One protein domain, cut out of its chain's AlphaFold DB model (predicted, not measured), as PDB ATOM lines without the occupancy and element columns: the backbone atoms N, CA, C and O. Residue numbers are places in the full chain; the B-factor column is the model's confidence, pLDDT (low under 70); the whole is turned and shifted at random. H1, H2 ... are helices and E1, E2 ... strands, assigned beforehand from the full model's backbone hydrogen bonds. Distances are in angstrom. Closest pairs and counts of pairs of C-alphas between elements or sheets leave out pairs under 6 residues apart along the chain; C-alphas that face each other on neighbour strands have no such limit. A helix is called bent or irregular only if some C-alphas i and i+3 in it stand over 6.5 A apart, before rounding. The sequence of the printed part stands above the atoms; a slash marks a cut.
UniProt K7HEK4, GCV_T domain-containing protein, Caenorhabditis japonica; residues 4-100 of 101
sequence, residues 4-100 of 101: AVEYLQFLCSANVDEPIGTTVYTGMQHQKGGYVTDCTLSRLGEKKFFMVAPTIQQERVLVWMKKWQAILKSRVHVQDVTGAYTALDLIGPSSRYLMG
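AT A GLANCE: This is residues 4 to 100 of the 101 residues of the protein "GCV_T domain-containing protein" of Caenorhabditis japonica (UniProt K7HEK4). A small, strongly twisted sheet of three strands has the short helix H1 beside its strands and the longer H2 grazing it, and from this body a long arm leads away to the tiny helix H3. Residues 91 to 97 stick out free, and the arm makes the length. The printed part has 97 residues, mixed in class, in the order H1 E1 E2 E3 H2 H3; the sheet E1 - E2 - E3 is antiparallel, a meander in which each strand is the antiparallel neighbour of the one before. It is only just compact, close to loose, with a radius of gyration of the C-alphas of 14.8 A, and spans 47 by 29 by 27 A.

HOW THE PARTS SIT: H1, residues 4 to 11, is on the sheet at a height of 5.5 A, over none of its strands. E1, residues 23 to 29, and E2, residues 35 to 45, form a hairpin, with N 26 and O 39 2.9 A apart. E2 bends by 50 degrees at residue 38. E2 and E3, residues 48 to 52, form another hairpin, with N 42 and O 50 2.8 A apart. H2, residues 55 to 72, only grazes the sheet with residues 57 to 65. With residues 68 to 72 alone it only just touches H1, with 3 pairs of C-alphas within 8 A, the closest Tyr 7 and Gln 69 at 7.6 A, about perpendicular at 76 degrees. H3, residues 95 to 98, is apart from H2 and not on the sheet. Every O i to N i+4 pair is within hydrogen-bond range in H1, and 12 of 14 in H2; H3 is too short for one.

IN THESE COORDINATES: H1 begins at C-alpha 4 (163.765, 188.582, 122.798). E1 measures 19.3 A, E2 27.1 A and H2 26.2 A. H2 is irregular: C-alphas 56 and 59 are 8.1 A apart. H3 ends at C-alpha 98 (174.410, 192.417, 89.986).

THE WHOLE: The C-alphas farthest apart, Ile 71 and Tyr 97, are 47.2 A apart. The links H1 to E1 and H2 to H3 are long. The printed part has no cut, and no printed residue has pLDDT under 70.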
ATOM      1  N   ALA A   4     163.133 189.252 123.944       97.75
ATOM      2  CA  ALA A   4     163.765 188.582 122.798       97.75
ATOM      3  C   ALA A   4     165.295 188.548 122.884       97.75
ATOM      4  O   ALA A   4     165.883 187.518 122.561       97.75
ATOM      5  N   VAL A   5     165.914 189.650 123.313       97.75
ATOM      6  CA  VAL A   5     167.373 189.742 123.464       97.75
ATOM      7  C   VAL A   5     167.840 188.790 124.560       97.75
ATOM      8  O   VAL A   5     168.619 187.891 124.274       97.75
ATOM      9  N   GLU A   6     167.300 188.914 125.773       98.06
ATOM     10  CA  GLU A   6     167.664 188.061 126.913       98.06
ATOM     11  C   GLU A   6     167.459 186.571 126.605       98.06
ATOM     12  O   GLU A   6     168.339 185.746 126.843       98.06
ATOM     13  N   TYR A   7     166.322 186.226 125.995       98.25
ATOM     14  CA  TYR A   7     166.006 184.856 125.615       98.25
ATOM     15  C   TYR A   7     167.002 184.272 124.604       98.25
ATOM     16  O   TYR A   7     167.469 183.145 124.776       98.25
ATOM     17  N   LEU A   8     167.337 185.021 123.547       97.81
ATOM     18  CA  LEU A   8     168.302 184.559 122.550       97.81
ATOM     19  C   LEU A   8     169.731 184.565 123.101       97.81
ATOM     20  O   LEU A   8     170.491 183.668 122.753       97.81
ATOM     21  N   GLN A   9     170.070 185.498 123.993       97.38
ATOM     22  CA  GLN A   9     171.380 185.572 124.637       97.38
ATOM     23  C   GLN A   9     171.627 184.406 125.598       97.38
ATOM     24  O   GLN A   9     172.761 183.965 125.749       97.38
ATOM     25  N   PHE A  10     170.566 183.881 126.214       97.19
ATOM     26  CA  PHE A  10     170.623 182.637 126.975       97.19
ATOM     27  C   PHE A  10     170.771 181.408 126.065       97.19
ATOM     28  O   PHE A  10     171.486 180.464 126.395       97.19
ATOM     29  N   LEU A  11     170.053 181.385 124.938       96.88
ATOM     30  CA  LEU A  11     169.953 180.199 124.085       96.88
ATOM     31  C   LEU A  11     171.159 180.014 123.150       96.88
ATOM     32  O   LEU A  11     171.489 178.880 122.794       96.88
ATOM     33  N   CYS A  12     171.774 181.116 122.727       97.56
ATOM     34  CA  CYS A  12     172.841 181.156 121.736       97.56
ATOM     35  C   CYS A  12     174.209 181.388 122.385       97.56
ATOM     36  O   CYS A  12     174.322 182.091 123.382       97.56
ATOM     37  N   SER A  13     175.267 180.830 121.794       97.00
ATOM     38  CA  SER A  13     176.634 180.985 122.319       97.00
ATOM     39  C   SER A  13     177.268 182.341 122.012       97.00
ATOM     40  O   SER A  13     178.123 182.791 122.767       97.00
ATOM     41  N   ALA A  14     176.926 182.949 120.874       97.56
ATOM     42  CA  ALA A  14     177.465 184.245 120.480       97.56
ATOM     43  C   ALA A  14     176.729 185.398 121.183       97.56
ATOM     44  O   ALA A  14     175.588 185.249 121.630       97.56
ATOM     45  N   ASN A  15     177.360 186.574 121.229       98.00
ATOM     46  CA  ASN A  15     176.649 187.807 121.558       98.00
ATOM     47  C   ASN A  15     175.642 188.122 120.443       98.00
ATOM     48  O   ASN A  15     176.034 188.275 119.288       98.00
ATOM     49  N   VAL A  16     174.356 188.192 120.780       97.31
ATOM     50  CA  VAL A  16     173.275 188.505 119.831       97.31
ATOM     51  C   VAL A  16     172.713 189.912 120.034       97.31
ATOM     52  O   VAL A  16     171.955 190.389 119.186       97.31
ATOM     53  N   ASP A  17     173.094 190.600 121.116       97.62
ATOM     54  CA  ASP A  17     172.752 192.005 121.366       97.62
ATOM     55  C   ASP A  17     173.683 192.961 120.601       97.62
ATOM     56  O   ASP A  17     174.316 193.856 121.153       97.62
ATOM     57  N   GLU A  18     173.778 192.742 119.295       97.62
ATOM     58  CA  GLU A  18     174.515 193.584 118.351       97.62
ATOM     59  C   GLU A  18     173.574 194.608 117.701       97.62
ATOM     60  O   GLU A  18     172.362 194.386 117.699       97.62
ATOM     61  N   PRO A  19     174.063 195.715 117.115       98.38
ATOM     62  CA  PRO A  19     173.208 196.730 116.497       98.38
ATOM     63  C   PRO A  19     172.139 196.171 115.538       98.38
ATOM     64  O   PRO A  19     172.318 195.141 114.886       98.38
ATOM     65  N   ILE A  20     170.998 196.859 115.432       98.44
ATOM     66  CA  ILE A  20     169.948 196.494 114.466       98.44
ATOM     67  C   ILE A  20     170.527 196.555 113.045       98.44
ATOM     68  O   ILE A  20     171.219 197.507 112.694       98.44
ATOM     69  N   GLY A  21     170.227 195.542 112.230       97.94
ATOM     70  CA  GLY A  21     170.828 195.341 110.911       97.94
ATOM     71  C   GLY A  21     172.021 194.382 110.919       97.94
ATOM     72  O   GLY A  21     172.456 193.962 109.849       97.94
ATOM     73  N   THR A  22     172.515 193.984 112.094       98.12
ATOM     74  CA  THR A  22     173.572 192.975 112.209       98.12
ATOM     75  C   THR A  22     173.017 191.563 112.047       98.12
ATOM     76  O   THR A  22     171.924 191.229 112.522       98.12
ATOM     77  N   THR A  23     173.825 190.717 111.410       98.12
ATOM     78  CA  THR A  23     173.602 189.280 111.296       98.12
ATOM     79  C   THR A  23     174.734 188.531 111.995       98.12
ATOM     80  O   THR A  23     175.903 188.727 111.673       98.12
ATOM     81  N   VAL A  24     174.382 187.668 112.947       98.25
ATOM     82  CA  VAL A  24     175.310 186.884 113.770       98.25
ATOM     83  C   VAL A  24     175.121 185.401 113.476       98.25
ATOM     84  O   VAL A  24     174.003 184.891 113.524       98.25
ATOM     85  N   TYR A  25     176.213 184.694 113.202       97.81
ATOM     86  CA  TYR A  25     176.223 183.233 113.149       97.81
ATOM     87  C   TYR A  25     176.527 182.664 114.539       97.81
ATOM     88  O   TYR A  25     177.474 183.100 115.195       97.81
ATOM     89  N   THR A  26     175.724 181.708 115.009       97.50
ATOM     90  CA  THR A  26     175.831 181.169 116.372       97.50
ATOM     91  C   THR A  26     175.322 179.736 116.490       97.50
ATOM     92  O   THR A  26     174.492 179.278 115.710       97.50
ATOM     93  N   GLY A  27     175.786 179.035 117.523       96.06
ATOM     94  CA  GLY A  27     175.249 177.749 117.958       96.06
ATOM     95  C   GLY A  27     174.231 177.872 119.086       96.06
ATOM     96  O   GLY A  27     174.210 178.874 119.800       96.06
ATOM     97  N   MET A  28     173.448 176.812 119.277       96.06
ATOM     98  CA  MET A  28     172.715 176.517 120.508       96.06
ATOM     99  C   MET A  28     173.183 175.165 121.047       96.06
ATOM    100  O   MET A  28     173.168 174.156 120.329       96.06
ATOM    101  N   GLN A  29     173.567 175.123 122.319       96.25
ATOM    102  CA  GLN A  29     174.025 173.905 122.983       96.25
ATOM    103  C   GLN A  29     172.983 173.369 123.961       96.25
ATOM    104  O   GLN A  29     172.119 174.085 124.466       96.25
ATOM    105  N   HIS A  30     173.084 172.078 124.260       95.06
ATOM    106  CA  HIS A  30     172.424 171.510 125.427       95.06
ATOM    107  C   HIS A  30     173.290 171.700 126.681       95.06
ATOM    108  O   HIS A  30     174.452 172.087 126.617       95.06
ATOM    109  N   GLN A  31     172.749 171.347 127.847       93.75
ATOM    110  CA  GLN A  31     173.347 171.614 129.163       93.75
ATOM    111  C   GLN A  31     174.708 170.940 129.410       93.75
ATOM    112  O   GLN A  31     175.384 171.284 130.370       93.75
ATOM    113  N   LYS A  32     175.114 169.974 128.572       96.62
ATOM    114  CA  LYS A  32     176.449 169.345 128.651       96.62
ATOM    115  C   LYS A  32     177.417 169.889 127.590       96.62
ATOM    116  O   LYS A  32     178.456 169.285 127.363       96.62
ATOM    117  N   GLY A  33     177.052 170.973 126.904       93.75
ATOM    118  CA  GLY A  33     177.890 171.655 125.915       93.75
ATOM    119  C   GLY A  33     177.853 171.085 124.493       93.75
ATOM    120  O   GLY A  33     178.522 171.628 123.622       93.75
ATOM    121  N   GLY A  34     177.088 170.025 124.215       96.06
ATOM    122  CA  GLY A  34     176.965 169.509 122.849       96.06
ATOM    123  C   GLY A  34     176.022 170.352 121.991       96.06
ATOM    124  O   GLY A  34     175.055 170.932 122.492       96.06
ATOM    125  N   TYR A  35     176.295 170.406 120.688       92.62
ATOM    126  CA  TYR A  35     175.478 171.149 119.733       92.62
ATOM    127  C   TYR A  35     174.097 170.520 119.562       92.62
ATOM    128  O   TYR A  35     173.962 169.329 119.283       92.62
ATOM    129  N   VAL A  36     173.068 171.355 119.675       93.88
ATOM    130  CA  VAL A  36     171.705 171.014 119.256       93.88
ATOM    131  C   VAL A  36     171.487 171.454 117.812       93.88
ATOM    132  O   VAL A  36     170.916 170.711 117.008       93.88
ATOM    133  N   THR A  37     171.936 172.667 117.489       94.50
ATOM    134  CA  THR A  37     171.820 173.283 116.167       94.50
ATOM    135  C   THR A  37     172.736 174.503 116.077       94.50
ATOM    136  O   THR A  37     173.178 175.039 117.096       94.50
ATOM    137  N   ASP A  38     173.002 174.934 114.861       94.62
ATOM    138  CA  ASP A  38     173.588 176.208 114.485       94.62
ATOM    139  C   ASP A  38     172.552 177.044 113.724       94.62
ATOM    140  O   ASP A  38     171.582 176.522 113.176       94.62
ATOM    141  N   CYS A  39     172.706 178.362 113.741       95.75
ATOM    142  CA  CYS A  39     171.804 179.265 113.045       95.75
ATOM    143  C   CYS A  39     172.459 180.614 112.756       95.75
ATOM    144  O   CYS A  39     173.433 181.025 113.387       95.75
ATOM    145  N   THR A  40     171.848 181.328 111.822       97.50
ATOM    146  CA  THR A  40     172.132 182.723 111.529       97.50
ATOM    147  C   THR A  40     170.982 183.575 112.055       97.50
ATOM    148  O   THR A  40     169.830 183.394 111.656       97.50
ATOM    149  N   LEU A  41     171.287 184.513 112.949       97.88
ATOM    150  CA  LEU A  41     170.343 185.443 113.559       97.88
ATOM    151  C   LEU A  41     170.541 186.845 112.997       97.88
ATOM    152  O   LEU A  41     171.592 187.445 113.179       97.88
ATOM    153  N   SER A  42     169.513 187.390 112.357       98.25
ATOM    154  CA  SER A  42     169.492 188.778 111.888       98.25
ATOM    155  C   SER A  42     168.626 189.628 112.813       98.25
ATOM    156  O   SER A  42     167.439 189.333 112.994       98.25
ATOM    157  N   ARG A  43     169.192 190.686 113.403       98.25
ATOM    158  CA  ARG A  43     168.443 191.618 114.257       98.25
ATOM    159  C   ARG A  43     167.693 192.615 113.384       98.25
ATOM    160  O   ARG A  43     168.291 193.494 112.774       98.25
ATOM    161  N   LEU A  44     166.369 192.491 113.339       97.94
ATOM    162  CA  LEU A  44     165.502 193.332 112.503       97.94
ATOM    163  C   LEU A  44     164.891 194.519 113.262       97.94
ATOM    164  O   LEU A  44     164.258 195.379 112.660       97.94
ATOM    165  N   GLY A  45     165.023 194.542 114.585       97.81
ATOM    166  CA  GLY A  45     164.537 195.612 115.448       97.81
ATOM    167  C   GLY A  45     164.869 195.325 116.908       97.81
ATOM    168  O   GLY A  45     165.424 194.274 117.228       97.81
ATOM    169  N   GLU A  46     164.483 196.221 117.814       96.50
ATOM    170  CA  GLU A  46     164.776 196.083 119.252       96.50
ATOM    171  C   GLU A  46     164.263 194.759 119.838       96.50
ATOM    172  O   GLU A  46     164.942 194.106 120.624       96.50
ATOM    173  N   LYS A  47     163.070 194.341 119.400       96.88
ATOM    174  CA  LYS A  47     162.326 193.179 119.908       96.88
ATOM    175  C   LYS A  47     162.079 192.113 118.829       96.88
ATOM    176  O   LYS A  47     161.183 191.273 118.991       96.88
ATOM    177  N   LYS A  48     162.799 192.168 117.699       97.88
ATOM    178  CA  LYS A  48     162.520 191.361 116.497       97.88
ATOM    179  C   LYS A  48     163.799 190.795 115.884       97.88
ATOM    180  O   LYS A  48     164.704 191.538 115.523       97.88
ATOM    181  N   PHE A  49     163.804 189.481 115.694       98.38
ATOM    182  CA  PHE A  49     164.894 188.734 115.074       98.38
ATOM    183  C   PHE A  49     164.346 187.839 113.965       98.38
ATOM    184  O   PHE A  49     163.197 187.398 114.031       98.38
ATOM    185  N   PHE A  50     165.175 187.582 112.959       97.81
ATOM    186  CA  PHE A  50     164.928 186.596 111.914       97.81
ATOM    187  C   PHE A  50     166.007 185.525 111.986       97.81
ATOM    188  O   PHE A  50     167.195 185.838 111.941       97.81
ATOM    189  N   MET A  51     165.583 184.275 112.146       96.62
ATOM    190  CA  MET A  51     166.472 183.132 112.300       96.62
ATOM    191  C   MET A  51     166.430 182.285 111.036       96.62
ATOM    192  O   MET A  51     165.354 181.918 110.574       96.62
ATOM    193  N   VAL A  52     167.607 181.933 110.533       95.88
ATOM    194  CA  VAL A  52     167.782 180.903 109.512       95.88
ATOM    195  C   VAL A  52     168.557 179.761 110.150       95.88
ATOM    196  O   VAL A  52     169.641 179.974 110.685       95.88
ATOM    197  N   ALA A  53     167.994 178.560 110.116       93.12
ATOM    198  CA  ALA A  53     168.603 177.345 110.649       93.12
ATOM    199  C   ALA A  53     168.631 176.254 109.559       93.12
ATOM    200  O   ALA A  53     167.931 176.390 108.550       93.12
ATOM    201  N   PRO A  54     169.412 175.172 109.724       90.00
ATOM    202  CA  PRO A  54     169.510 174.109 108.728       90.00
ATOM    203  C   PRO A  54     168.154 173.474 108.388       90.00
ATOM    204  O   PRO A  54     167.400 173.082 109.279       90.00
ATOM    205  N   THR A  55     167.888 173.281 107.094       81.94
ATOM    206  CA  THR A  55     166.586 172.847 106.548       81.94
ATOM    207  C   THR A  55     166.038 171.567 107.183       81.94
ATOM    208  O   THR A  55     164.859 171.482 107.507       81.94
ATOM    209  N   ILE A  56     166.894 170.569 107.422       84.19
ATOM    210  CA  ILE A  56     166.489 169.261 107.973       84.19
ATOM    211  C   ILE A  56     166.102 169.365 109.465       84.19
ATOM    212  O   ILE A  56     165.514 168.448 110.032       84.19
ATOM    213  N   GLN A  57     166.421 170.481 110.126       81.62
ATOM    214  CA  GLN A  57     166.269 170.651 111.570       81.62
ATOM    215  C   GLN A  57     165.115 171.576 111.971       81.62
ATOM    216  O   GLN A  57     164.986 171.861 113.160       81.62
ATOM    217  N   GLN A  58     164.276 172.025 111.033       83.81
ATOM    218  CA  GLN A  58     163.198 172.996 111.280       83.81
ATOM    219  C   GLN A  58     162.368 172.659 112.533       83.81
ATOM    220  O   GLN A  58     162.274 173.464 113.463       83.81
ATOM    221  N   GLU A  59     161.836 171.436 112.615       88.81
ATOM    222  CA  GLU A  59     161.031 170.999 113.761       88.81
ATOM    223  C   GLU A  59     161.854 170.933 115.056       88.81
ATOM    224  O   GLU A  59     161.407 171.395 116.108       88.81
ATOM    225  N   ARG A  60     163.091 170.427 114.985       91.69
ATOM    226  CA  ARG A  60     163.988 170.320 116.143       91.69
ATOM    227  C   ARG A  60     164.290 171.685 116.752       91.69
ATOM    228  O   ARG A  60     164.235 171.825 117.973       91.69
ATOM    229  N   VAL A  61     164.596 172.674 115.915       93.62
ATOM    230  CA  VAL A  61     164.874 174.054 116.336       93.62
ATOM    231  C   VAL A  61     163.640 174.636 117.021       93.62
ATOM    232  O   VAL A  61     163.734 175.135 118.143       93.62
ATOM    233  N   LEU A  62     162.463 174.495 116.403       94.00
ATOM    234  CA  LEU A  62     161.217 175.027 116.947       94.00
ATOM    235  C   LEU A  62     160.856 174.397 118.299       94.00
ATOM    236  O   LEU A  62     160.490 175.110 119.236       94.00
ATOM    237  N   VAL A  63     160.982 173.072 118.425       95.38
ATOM    238  CA  VAL A  63     160.745 172.348 119.684       95.38
ATOM    239  C   VAL A  63     161.740 172.785 120.758       95.38
ATOM    240  O   VAL A  63     161.345 173.026 121.900       95.38
ATOM    241  N   TRP A  64     163.018 172.938 120.402       96.06
ATOM    242  CA  TRP A  64     164.055 173.387 121.329       96.06
ATOM    243  C   TRP A  64     163.777 174.795 121.861       96.06
ATOM    244  O   TRP A  64     163.808 175.018 123.074       96.06
ATOM    245  N   MET A  65     163.422 175.724 120.974       96.44
ATOM    246  CA  MET A  65     163.067 177.086 121.356       96.44
ATOM    247  C   MET A  65     161.819 177.107 122.250       96.44
ATOM    248  O   MET A  65     161.856 177.654 123.355       96.44
ATOM    249  N   LYS A  66     160.732 176.436 121.848       96.62
ATOM    250  CA  LYS A  66     159.489 176.377 122.642       96.62
ATOM    251  C   LYS A  66     159.705 175.776 124.033       96.62
ATOM    252  O   LYS A  66     159.149 176.279 125.008       96.62
ATOM    253  N   LYS A  67     160.550 174.746 124.150       96.69
ATOM    254  CA  LYS A  67     160.935 174.164 125.443       96.69
ATOM    255  C   LYS A  67     161.552 175.219 126.364       96.69
ATOM    256  O   LYS A  67     161.112 175.369 127.501       96.69
ATOM    257  N   TRP A  68     162.557 175.950 125.887       97.31
ATOM    258  CA  TRP A  68     163.226 176.967 126.703       97.31
ATOM    259  C   TRP A  68     162.354 178.186 126.967       97.31
ATOM    260  O   TRP A  68     162.423 178.742 128.057       97.31
ATOM    261  N   GLN A  69     161.484 178.555 126.029       97.31
ATOM    262  CA  GLN A  69     160.490 179.604 126.241       97.31
ATOM    263  C   GLN A  69     159.596 179.272 127.445       97.31
ATOM    264  O   GLN A  69     159.386 180.119 128.310       97.31
ATOM    265  N   ALA A  70     159.115 178.026 127.536       97.19
ATOM    266  CA  ALA A  70     158.296 177.575 128.657       97.19
ATOM    267  C   ALA A  70     159.075 177.549 129.985       97.19
ATOM    268  O   ALA A  70     158.553 177.984 131.009       97.19
ATOM    269  N   ILE A  71     160.327 177.074 129.972       97.50
ATOM    270  CA  ILE A  71     161.180 176.994 131.172       97.50
ATOM    271  C   ILE A  71     161.518 178.389 131.712       97.50
ATOM    272  O   ILE A  71     161.418 178.621 132.915       97.50
ATOM    273  N   LEU A  72     161.897 179.314 130.829       97.00
ATOM    274  CA  LEU A  72     162.301 180.673 131.195       97.00
ATOM    275  C   LEU A  72     161.108 181.604 131.435       97.00
ATOM    276  O   LEU A  72     161.295 182.713 131.923       97.00
ATOM    277  N   LYS A  73     159.885 181.172 131.090       97.00
ATOM    278  CA  LYS A  73     158.669 182.001 131.110       97.00
ATOM    279  C   LYS A  73     158.842 183.306 130.317       97.00
ATOM    280  O   LYS A  73     158.300 184.342 130.695       97.00
ATOM    281  N   SER A  74     159.598 183.254 129.218       96.62
ATOM    282  CA  SER A  74     159.942 184.439 128.432       96.62
ATOM    283  C   SER A  74     158.778 184.897 127.547       96.62
ATOM    284  O   SER A  74     158.109 184.098 126.883       96.62
ATOM    285  N   ARG A  75     158.551 186.216 127.476       96.69
ATOM    286  CA  ARG A  75     157.517 186.859 126.640       96.69
ATOM    287  C   ARG A  75     158.010 187.051 125.208       96.69
ATOM    288  O   ARG A  75     158.058 188.156 124.650       96.69
ATOM    289  N   VAL A  76     158.399 185.940 124.598       97.31
ATOM    290  CA  VAL A  76     158.779 185.853 123.188       97.31
ATOM    291  C   VAL A  76     157.691 185.143 122.395       97.31
ATOM    292  O   VAL A  76     156.883 184.402 122.938       97.31
ATOM    293  N   HIS A  77     157.652 185.389 121.092       96.19
ATOM    294  CA  HIS A  77     156.794 184.652 120.174       96.19
ATOM    295  C   HIS A  77     157.701 184.043 119.113       96.19
ATOM    296  O   HIS A  77     158.403 184.781 118.419       96.19
ATOM    297  N   VAL A  78     157.711 182.715 119.028       95.94
ATOM    298  CA  VAL A  78     158.504 181.968 118.051       95.94
ATOM    299  C   VAL A  78     157.555 181.444 116.985       95.94
ATOM    300  O   VAL A  78     156.680 180.627 117.275       95.94
ATOM    301  N   GLN A  79     157.725 181.933 115.762       95.00
ATOM    302  CA  GLN A  79     156.912 181.552 114.617       95.00
ATOM    303  C   GLN A  79     157.787 180.902 113.560       95.00
ATOM    304  O   GLN A  79     158.820 181.449 113.182       95.00
ATOM    305  N   ASP A  80     157.331 179.761 113.060       94.06
ATOM    306  CA  ASP A  80     157.904 179.153 111.875       94.06
ATOM    307  C   ASP A  80     157.364 179.863 110.632       94.06
ATOM    308  O   ASP A  80     156.160 179.868 110.371       94.06
ATOM    309  N   VAL A  81     158.268 180.509 109.901       95.00
ATOM    310  CA  VAL A  81     157.972 181.232 108.661       95.00
ATOM    311  C   VAL A  81     158.683 180.605 107.464       95.00
ATOM    312  O   VAL A  81     158.776 181.235 106.417       95.00
ATOM    313  N   THR A  82     159.174 179.369 107.590       93.69
ATOM    314  CA  THR A  82     159.985 178.709 106.555       93.69
ATOM    315  C   THR A  82     159.265 178.661 105.205       93.69
ATOM    316  O   THR A  82     159.857 178.968 104.179       93.69
ATOM    317  N   GLY A  83     157.958 178.372 105.202       93.56
ATOM    318  CA  GLY A  83     157.147 178.351 103.977       93.56
ATOM    319  C   GLY A  83     156.786 179.728 103.403       93.56
ATOM    320  O   GLY A  83     156.229 179.794 102.314       93.56
ATOM    321  N   ALA A  84     157.066 180.820 104.120       96.00
ATOM    322  CA  ALA A  84     156.738 182.181 103.690       96.00
ATOM    323  C   ALA A  84     157.882 182.874 102.930       96.00
ATOM    324  O   ALA A  84     157.664 183.930 102.341       96.00
ATOM    325  N   TYR A  85     159.088 182.305 102.951       94.81
ATOM    326  CA  TYR A  85     160.276 182.904 102.352       94.81
ATOM    327  C   TYR A  85     160.974 181.922 101.413       94.81
ATOM    328  O   TYR A  85     160.954 180.711 101.606       94.81
ATOM    329  N   THR A  86     161.635 182.463 100.395       94.81
ATOM    330  CA  THR A  86     162.581 181.731  99.549       94.81
ATOM    331  C   THR A  86     163.944 182.387  99.695       94.81
ATOM    332  O   THR A  86     164.050 183.610  99.639       94.81
ATOM    333  N   ALA A  87     164.980 181.578  99.898       92.56
ATOM    334  CA  ALA A  87     166.354 182.052  99.921       92.56
ATOM    335  C   ALA A  87     166.958 181.930  98.517       92.56
ATOM    336  O   ALA A  87     166.920 180.856  97.917       92.56
ATOM    337  N   LEU A  88     167.516 183.029  98.010       94.62
ATOM    338  CA  LEU A  88     168.356 183.050  96.819       94.62
ATOM    339  C   LEU A  88     169.754 183.472  97.256       94.62
ATOM    340  O   LEU A  88     169.914 184.549  97.829       94.62
ATOM    341  N   ASP A  89     170.742 182.627  96.987       94.38
ATOM    342  CA  ASP A  89     172.133 182.932  97.293       94.38
ATOM    343  C   ASP A  89     172.868 183.373  96.027       94.38
ATOM    344  O   ASP A  89     172.810 182.707  94.989       94.38
ATOM    345  N   LEU A  90     173.544 184.516  96.112       95.06
ATOM    346  CA  LEU A  90     174.300 185.106  95.018       95.06
ATOM    347  C   LEU A  90     175.765 185.218  95.429       95.06
ATOM    348  O   LEU A  90     176.206 186.207  96.020       95.06
ATOM    349  N   ILE A  91     176.531 184.196  95.064       96.94
ATOM    350  CA  ILE A  91     177.930 184.056  95.456       96.94
ATOM    351  C   ILE A  91     178.838 184.371  94.267       96.94
ATOM    352  O   ILE A  91     178.630 183.886  93.156       96.94
ATOM    353  N   GLY A  92     179.888 185.156  94.509       96.94
ATOM    354  CA  GLY A  92     180.955 185.414  93.543       96.94
ATOM    355  C   GLY A  92     181.404 186.878  93.520       96.94
ATOM    356  O   GLY A  92     180.711 187.743  94.053       96.94
ATOM    357  N   PRO A  93     182.551 187.185  92.890       96.81
ATOM    358  CA  PRO A  93     183.114 188.540  92.868       96.81
ATOM    359  C   PRO A  93     182.189 189.573  92.206       96.81
ATOM    360  O   PRO A  93     182.193 190.741  92.587       96.81
ATOM    361  N   SER A  94     181.352 189.142  91.259       95.75
ATOM    362  CA  SER A  94     180.400 190.003  90.547       95.75
ATOM    363  C   SER A  94     179.037 190.134  91.240       95.75
ATOM    364  O   SER A  94     178.167 190.827  90.716       95.75
ATOM    365  N   SER A  95     178.818 189.504  92.403       97.12
ATOM    366  CA  SER A  95     177.518 189.549  93.094       97.12
ATOM    367  C   SER A  95     177.105 190.979  93.439       97.12
ATOM    368  O   SER A  95     175.967 191.384  93.217       97.12
ATOM    369  N   ARG A  96     178.068 191.787  93.893       94.44
ATOM    370  CA  ARG A  96     177.846 193.198  94.212       94.44
ATOM    371  C   ARG A  96     177.507 194.038  92.983       94.44
ATOM    372  O   ARG A  96     176.738 194.978  93.117       94.44
ATOM    373  N   TYR A  97     178.045 193.691  91.813       95.62
ATOM    374  CA  TYR A  97     177.690 194.356  90.559       95.62
ATOM    375  C   TYR A  97     176.239 194.054  90.169       95.62
ATOM    376  O   TYR A  97     175.501 194.974  89.847       95.62
ATOM    377  N   LEU A  98     175.800 192.794  90.276       94.50
ATOM    378  CA  LEU A  98     174.410 192.417  89.986       94.50
ATOM    379  C   LEU A  98     173.402 193.078  90.948       94.50
ATOM    380  O   LEU A  98     172.282 193.371  90.545       94.50
ATOM    381  N   MET A  99     173.798 193.311  92.203       94.12
ATOM    382  CA  MET A  99     172.977 193.984  93.222       94.12
ATOM    383  C   MET A  99     173.067 195.519  93.177       94.12
ATOM    384  O   MET A  99     172.324 196.193  93.890       94.12
ATOM    385  N   GLY A 100     173.997 196.074  92.395       87.69
ATOM    386  CA  GLY A 100     174.173 197.512  92.238       87.69
ATOM    387  C   GLY A 100     173.065 198.088  91.367       87.69
ATOM    388  O   GLY A 100     172.960 197.741  90.194       87.69
TER     389      GLY A 100